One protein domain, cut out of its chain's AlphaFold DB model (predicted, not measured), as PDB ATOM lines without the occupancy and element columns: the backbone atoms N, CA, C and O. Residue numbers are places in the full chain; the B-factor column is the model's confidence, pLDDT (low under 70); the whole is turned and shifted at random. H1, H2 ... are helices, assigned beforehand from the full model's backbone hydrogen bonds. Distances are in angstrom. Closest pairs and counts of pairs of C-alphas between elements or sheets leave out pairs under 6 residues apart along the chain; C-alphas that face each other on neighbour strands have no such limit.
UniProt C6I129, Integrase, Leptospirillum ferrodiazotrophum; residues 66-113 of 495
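AT A GLANCE: This is residues 66 to 113 of the 495 residues of the protein "Integrase" of Leptospirillum ferrodiazotrophum (UniProt C6I129). H1 and H2 make a V, joined at its point by the tight link between them, and H4 reaches from the side of H2 toward the first residue of H1, so that the three helices are set in a triangle that is only loosely joined between H1 and H4. Away from the point of the V the chain folds back through the tight link from H2 to the short H3, which leads on toward H4; residues 91 to 96, of which 96 belongs to H3, stick out. The printed part has 48 residues with four named helices, H1, H2, H3 and H4 in that order, and no named strand; its class is all helix, the named elements being helices alone. It is compact, with a radius of gyration of the C-alphas of 10.5 A, and elongated in outline, spanning 30 by 19 by 16 A.

HOW THE PARTS SIT: H2, residues 80 to 90, is the hub, touching the three other helices. It touches H4, residues 102 to 112, with the closest C-alphas, those of Trp 84 and Tyr 102, 6.7 A apart. H2 and H4 run opposite ways at a steep tilt of 65 degrees. H2 also touches H1, residues 67 to 75, where the closest C-alphas, those of Val 74 and Leu 80, are 6.1 A apart. H1 and H2 run opposite ways at a steep tilt of 50 degrees. H3, residues 96 to 99, and H2 only just touch, and only at the corner by their link, with 3 pairs of C-alphas within 8 A; the closest are those of Ile 88 and Arg 98, at 5.4 A. H1 and H4 are close but not clearly touching, about perpendicular at 84 degrees, and their closest C-alphas, those of Trp 67 and Phe 109, are 7.5 A apart. H3 is apart from both H1 and H4. In H1, H2 and H4 every pair of O i and N i+4 is within hydrogen-bond range; H3 is too short for such a pair, and its 1 pair of O i and N i+3 is within range.

IN THESE COORDINATES: H2 runs from Leu 80, C-alpha at (209.705, 264.570, 184.323), to Ala 90, a length of 15.3 A. H4 runs from Tyr 102 to Arg 112, also 15.3 A, and its last C-alpha is at (218.369, 255.233, 189.088). H1 runs from Trp 67, C-alpha at (211.510, 257.402, 193.110), to Glu 75, 12.2 A. H3 has four residues, Pro 96 to Gln 99.

THE WHOLE: The two C-alphas farthest apart, those of Glu 75 and Glu 94, are 30.1 A apart. The first and last printed C-alphas, those of Asp 66 and Phe 113, are 12.9 A apart. The printed part has no cut, and its three links are tight, with 4 residues between H1 and H2, 5 between H2 and H3, and 2 between H3 and H4. Mean pLDDT of the printed part is 83.7, and one residue, Gly 77, is under 70.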
ATOM      1  N   ASP A  66     210.449 259.506 196.980       87.56
ATOM      2  CA  ASP A  66     209.885 258.265 196.457       87.56
ATOM      3  C   ASP A  66     210.050 258.174 194.931       87.56
ATOM      4  O   ASP A  66     209.197 258.557 194.130       87.56
ATOM      5  N   TRP A  67     211.183 257.617 194.516       87.31
ATOM      6  CA  TRP A  67     211.510 257.402 193.110       87.31
ATOM      7  C   TRP A  67     210.587 256.414 192.391       87.31
ATOM      8  O   TRP A  67     210.582 256.403 191.158       87.31
ATOM      9  N   SER A  68     209.831 255.584 193.116       86.25
ATOM     10  CA  SER A  68     208.884 254.651 192.503       86.25
ATOM     11  C   SER A  68     207.660 255.388 191.954       86.25
ATOM     12  O   SER A  68     207.322 255.201 190.784       86.25
ATOM     13  N   SER A  69     207.112 256.332 192.726       86.12
ATOM     14  CA  SER A  69     206.072 257.271 192.289       86.12
ATOM     15  C   SER A  69     206.530 258.132 191.106       86.12
ATOM     16  O   SER A  69     205.828 258.231 190.098       86.12
ATOM     17  N   VAL A  70     207.759 258.667 191.160       87.62
ATOM     18  CA  VAL A  70     208.345 259.452 190.053       87.62
ATOM     19  C   VAL A  70     208.408 258.623 188.764       87.62
ATOM     20  O   VAL A  70     208.067 259.107 187.685       87.62
ATOM     21  N   LYS A  71     208.848 257.361 188.853       85.25
ATOM     22  CA  LYS A  71     208.936 256.449 187.703       85.25
ATOM     23  C   LYS A  71     207.555 256.151 187.125       85.25
ATOM     24  O   LYS A  71     207.390 256.236 185.912       85.25
ATOM     25  N   GLN A  72     206.585 255.847 187.983       86.31
ATOM     26  CA  GLN A  72     205.222 255.517 187.578       86.31
ATOM     27  C   GLN A  72     204.540 256.697 186.875       86.31
ATOM     28  O   GLN A  72     203.911 256.514 185.839       86.31
ATOM     29  N   ALA A  73     204.720 257.919 187.375       81.69
ATOM     30  CA  ALA A  73     204.186 259.122 186.742       81.69
ATOM     31  C   ALA A  73     204.771 259.369 185.341       81.69
ATOM     32  O   ALA A  73     204.040 259.681 184.399       81.69
ATOM     33  N   VAL A  74     206.082 259.161 185.176       82.38
ATOM     34  CA  VAL A  74     206.745 259.254 183.865       82.38
ATOM     35  C   VAL A  74     206.288 258.140 182.916       82.38
ATOM     36  O   VAL A  74     206.083 258.399 181.732       82.38
ATOM     37  N   GLU A  75     206.095 256.914 183.412       79.31
ATOM     38  CA  GLU A  75     205.557 255.791 182.625       79.31
ATOM     39  C   GLU A  75     204.095 256.020 182.211       79.31
ATOM     40  O   GLU A  75     203.707 255.635 181.110       79.31
ATOM     41  N   ASN A  76     203.326 256.745 183.024       81.56
ATOM     42  CA  ASN A  76     201.966 257.191 182.712       81.56
ATOM     43  C   ASN A  76     201.920 258.414 181.769       81.56
ATOM     44  O   ASN A  76     200.842 258.944 181.504       81.56
ATOM     45  N   GLY A  77     203.067 258.867 181.246       68.69
ATOM     46  CA  GLY A  77     203.153 259.911 180.221       68.69
ATOM     47  C   GLY A  77     203.398 261.332 180.738       68.69
ATOM     48  O   GLY A  77     203.448 262.263 179.932       68.69
ATOM     49  N   GLN A  78     203.593 261.536 182.045       83.56
ATOM     50  CA  GLN A  78     203.938 262.853 182.587       83.56
ATOM     51  C   GLN A  78     205.394 263.214 182.257       83.56
ATOM     52  O   GLN A  78     206.324 262.425 182.443       83.56
ATOM     53  N   ALA A  79     205.627 264.443 181.792       78.94
ATOM     54  CA  ALA A  79     206.984 264.942 181.607       78.94
ATOM     55  C   ALA A  79     207.691 265.064 182.969       78.94
ATOM     56  O   ALA A  79     207.167 265.679 183.893       78.94
ATOM     57  N   LEU A  80     208.920 264.543 183.077       82.94
ATOM     58  CA  LEU A  80     209.705 264.570 184.323       82.94
ATOM     59  C   LEU A  80     209.933 265.994 184.868       82.94
ATOM     60  O   LEU A  80     210.084 266.165 186.073       82.94
ATOM     61  N   ALA A  81     209.964 267.001 183.989       78.38
ATOM     62  CA  ALA A  81     210.032 268.409 184.381       78.38
ATOM     63  C   ALA A  81     208.763 268.859 185.116       78.38
ATOM     64  O   ALA A  81     208.873 269.420 186.197       78.38
ATOM     65  N   HIS A  82     207.584 268.528 184.583       78.81
ATOM     66  CA  HIS A  82     206.304 268.873 185.207       78.81
ATOM     67  C   HIS A  82     206.109 268.119 186.525       78.81
ATOM     68  O   HIS A  82     205.711 268.717 187.512       78.81
ATOM     69  N   TYR A  83     206.492 266.836 186.587       87.25
ATOM     70  CA  TYR A  83     206.474 266.099 187.856       87.25
ATOM     71  C   TYR A  83     207.361 266.769 188.915       87.25
ATOM     72  O   TYR A  83     206.980 266.858 190.076       87.25
ATOM     73  N   TRP A  84     208.553 267.239 188.530       88.56
ATOM     74  CA  TRP A  84     209.440 267.958 189.446       88.56
ATOM     75  C   TRP A  84     208.836 269.296 189.900       88.56
ATOM     76  O   TRP A  84     208.935 269.619 191.078       88.56
ATOM     77  N   GLU A  85     208.181 270.047 189.011       86.44
ATOM     78  CA  GLU A  85     207.483 271.294 189.363       86.44
ATOM     79  C   GLU A  85     206.342 271.045 190.360       86.44
ATOM     80  O   GLU A  85     206.298 271.702 191.403       86.44
ATOM     81  N   ASP A  86     205.491 270.050 190.097       86.56
ATOM     82  CA  ASP A  86     204.389 269.650 190.979       86.56
ATOM     83  C   ASP A  86     204.909 269.160 192.341       86.56
ATOM     84  O   ASP A  86     204.392 269.536 193.395       86.56
ATOM     85  N   PHE A  87     205.984 268.365 192.327       86.25
ATOM     86  CA  PHE A  87     206.647 267.856 193.526       86.25
ATOM     87  C   PHE A  87     207.196 268.991 194.399       86.25
ATOM     88  O   PHE A  87     206.963 269.006 195.602       86.25
ATOM     89  N   ILE A  88     207.891 269.967 193.808       86.81
ATOM     90  CA  ILE A  88     208.448 271.119 194.532       86.81
ATOM     91  C   ILE A  88     207.335 272.044 195.046       86.81
ATOM     92  O   ILE A  88     207.460 272.612 196.133       86.81
ATOM     93  N   ALA A  89     206.246 272.197 194.288       85.75
ATOM     94  CA  ALA A  89     205.101 273.016 194.673       85.75
ATOM     95  C   ALA A  89     204.309 272.425 195.852       85.75
ATOM     96  O   ALA A  89     203.795 273.188 196.667       85.75
ATOM     97  N   ALA A  90     204.247 271.094 195.962       86.25
ATOM     98  CA  ALA A  90     203.552 270.385 197.037       86.25
ATOM     99  C   ALA A  90     204.304 270.384 198.384       86.25
ATOM    100  O   ALA A  90     203.717 270.039 199.410       86.25
ATOM    101  N   LEU A  91     205.588 270.759 198.400       87.25
ATOM    102  CA  LEU A  91     206.400 270.807 199.616       87.25
ATOM    103  C   LEU A  91     206.212 272.127 200.392       87.25
ATOM    104  O   LEU A  91     206.038 273.184 199.769       87.25
ATOM    105  N   PRO A  92     206.322 272.105 201.738       87.69
ATOM    106  CA  PRO A  92     206.373 273.314 202.562       87.69
ATOM    107  C   PRO A  92     207.455 274.301 202.095       87.69
ATOM    108  O   PRO A  92     208.464 273.911 201.503       87.69
ATOM    109  N   ALA A  93     207.262 275.598 202.349       79.25
ATOM    110  CA  ALA A  93     208.172 276.642 201.865       79.25
ATOM    111  C   ALA A  93     209.588 276.520 202.459       79.25
ATOM    112  O   ALA A  93     210.567 276.886 201.807       79.25
ATOM    113  N   GLU A  94     209.689 275.974 203.670       81.62
ATOM    114  CA  GLU A  94     210.919 275.786 204.435       81.62
ATOM    115  C   GLU A  94     211.644 274.467 204.110       81.62
ATOM    116  O   GLU A  94     212.728 274.218 204.642       81.62
ATOM    117  N   ASP A  95     211.071 273.616 203.251       82.75
ATOM    118  CA  ASP A  95     211.633 272.299 202.955       82.75
ATOM    119  C   ASP A  95     212.938 272.418 202.131       82.75
ATOM    120  O   ASP A  95     212.946 273.019 201.046       82.75
ATOM    121  N   PRO A  96     214.064 271.835 202.591       80.69
ATOM    122  CA  PRO A  96     215.342 271.893 201.881       80.69
ATOM    123  C   PRO A  96     215.301 271.240 200.490       80.69
ATOM    124  O   PRO A  96     216.100 271.602 199.621       80.69
ATOM    125  N   LEU A  97     214.363 270.321 200.232       83.38
ATOM    126  CA  LEU A  97     214.171 269.703 198.920       83.38
ATOM    127  C   LEU A  97     213.690 270.718 197.868       83.38
ATOM    128  O   LEU A  97     213.978 270.549 196.680       83.38
ATOM    129  N   ARG A  98     213.060 271.826 198.288       83.75
ATOM    130  CA  ARG A  98     212.610 272.915 197.404       83.75
ATOM    131  C   ARG A  98     213.769 273.611 196.677       83.75
ATOM    132  O   ARG A  98     213.578 274.208 195.620       83.75
ATOM    133  N   GLN A  99     214.985 273.517 197.221       83.12
ATOM    134  CA  GLN A  99     216.192 274.128 196.655       83.12
ATOM    135  C   GLN A  99     216.880 273.252 195.596       83.12
ATOM    136  O   GLN A  99     217.864 273.683 194.991       83.12
ATOM    137  N   ILE A 100     216.402 272.023 195.355       84.94
ATOM    138  CA  ILE A 100     217.019 271.098 194.398       84.94
ATOM    139  C   ILE A 100     216.704 271.545 192.966       84.94
ATOM    140  O   ILE A 100     215.549 271.477 192.554       84.94
ATOM    141  N   PRO A 101     217.707 271.891 192.136       85.94
ATOM    142  CA  PRO A 101     217.461 272.246 190.744       85.94
ATOM    143  C   PRO A 101     216.990 271.041 189.924       85.94
ATOM    144  O   PRO A 101     217.535 269.939 190.071       85.94
ATOM    145  N   TYR A 102     216.091 271.271 188.958       82.00
ATOM    146  CA  TYR A 102     215.605 270.241 188.029       82.00
ATOM    147  C   TYR A 102     216.735 269.414 187.403       82.00
ATOM    148  O   TYR A 102     216.639 268.195 187.295       82.00
ATOM    149  N   ILE A 103     217.857 270.040 187.029       78.50
ATOM    150  CA  ILE A 103     218.974 269.319 186.405       78.50
ATOM    151  C   ILE A 103     219.621 268.288 187.340       78.50
ATOM    152  O   ILE A 103     220.087 267.247 186.879       78.50
ATOM    153  N   THR A 104     219.641 268.545 188.648       85.19
ATOM    154  CA  THR A 104     220.172 267.620 189.656       85.19
ATOM    155  C   THR A 104     219.179 266.481 189.893       85.19
ATOM    156  O   THR A 104     219.579 265.316 189.891       85.19
ATOM    157  N   PHE A 105     217.885 266.803 189.974       86.50
ATOM    158  CA  PHE A 105     216.791 265.833 190.047       86.50
ATOM    159  C   PHE A 105     216.767 264.892 188.829       86.50
ATOM    160  O   PHE A 105     216.778 263.670 188.972       86.50
ATOM    161  N   TRP A 106     216.866 265.451 187.622       85.00
ATOM    162  CA  TRP A 106     216.928 264.720 186.355       85.00
ATOM    163  C   TRP A 106     218.139 263.782 186.272       85.00
ATOM    164  O   TRP A 106     218.018 262.648 185.801       85.00
ATOM    165  N   ARG A 107     219.319 264.222 186.738       81.44
ATOM    166  CA  ARG A 107     220.534 263.384 186.759       81.44
ATOM    167  C   ARG A 107     220.375 262.187 187.689       81.44
ATOM    168  O   ARG A 107     220.777 261.090 187.308       81.44
ATOM    169  N   GLU A 108     219.777 262.380 188.862       85.81
ATOM    170  CA  GLU A 108     219.498 261.292 189.804       85.81
ATOM    171  C   GLU A 108     218.421 260.332 189.288       85.81
ATOM    172  O   GLU A 108     218.608 259.116 189.373       85.81
ATOM    173  N   PHE A 109     217.360 260.844 188.654       86.19
ATOM    174  CA  PHE A 109     216.355 260.016 187.982       86.19
ATOM    175  C   PHE A 109     216.992 259.127 186.905       86.19
ATOM    176  O   PHE A 109     216.823 257.910 186.914       86.19
ATOM    177  N   ARG A 110     217.800 259.713 186.009       82.00
ATOM    178  CA  ARG A 110     218.501 258.980 184.938       82.00
ATOM    179  C   ARG A 110     219.540 257.993 185.465       82.00
ATOM    180  O   ARG A 110     219.822 257.006 184.789       82.00
ATOM    181  N   ARG A 111     220.128 258.258 186.633       80.44
ATOM    182  CA  ARG A 111     221.072 257.350 187.299       80.44
ATOM    183  C   ARG A 111     220.358 256.127 187.879       80.44
ATOM    184  O   ARG A 111     220.896 255.030 187.764       80.44
ATOM    185  N   ARG A 112     219.180 256.313 188.491       83.25
ATOM    186  CA  ARG A 112     218.369 255.233 189.088       83.25
ATOM    187  C   ARG A 112     217.599 254.417 188.058       83.25
ATOM    188  O   ARG A 112     217.544 253.198 188.169       83.25
ATOM    189  N   PHE A 113     217.053 255.086 187.050       82.81
ATOM    190  CA  PHE A 113     216.308 254.474 185.957       82.81
ATOM    191  C   PHE A 113     217.016 254.796 184.643       82.81
ATOM    192  O   PHE A 113     216.574 255.670 183.886       82.81
TER     193      PHE A 113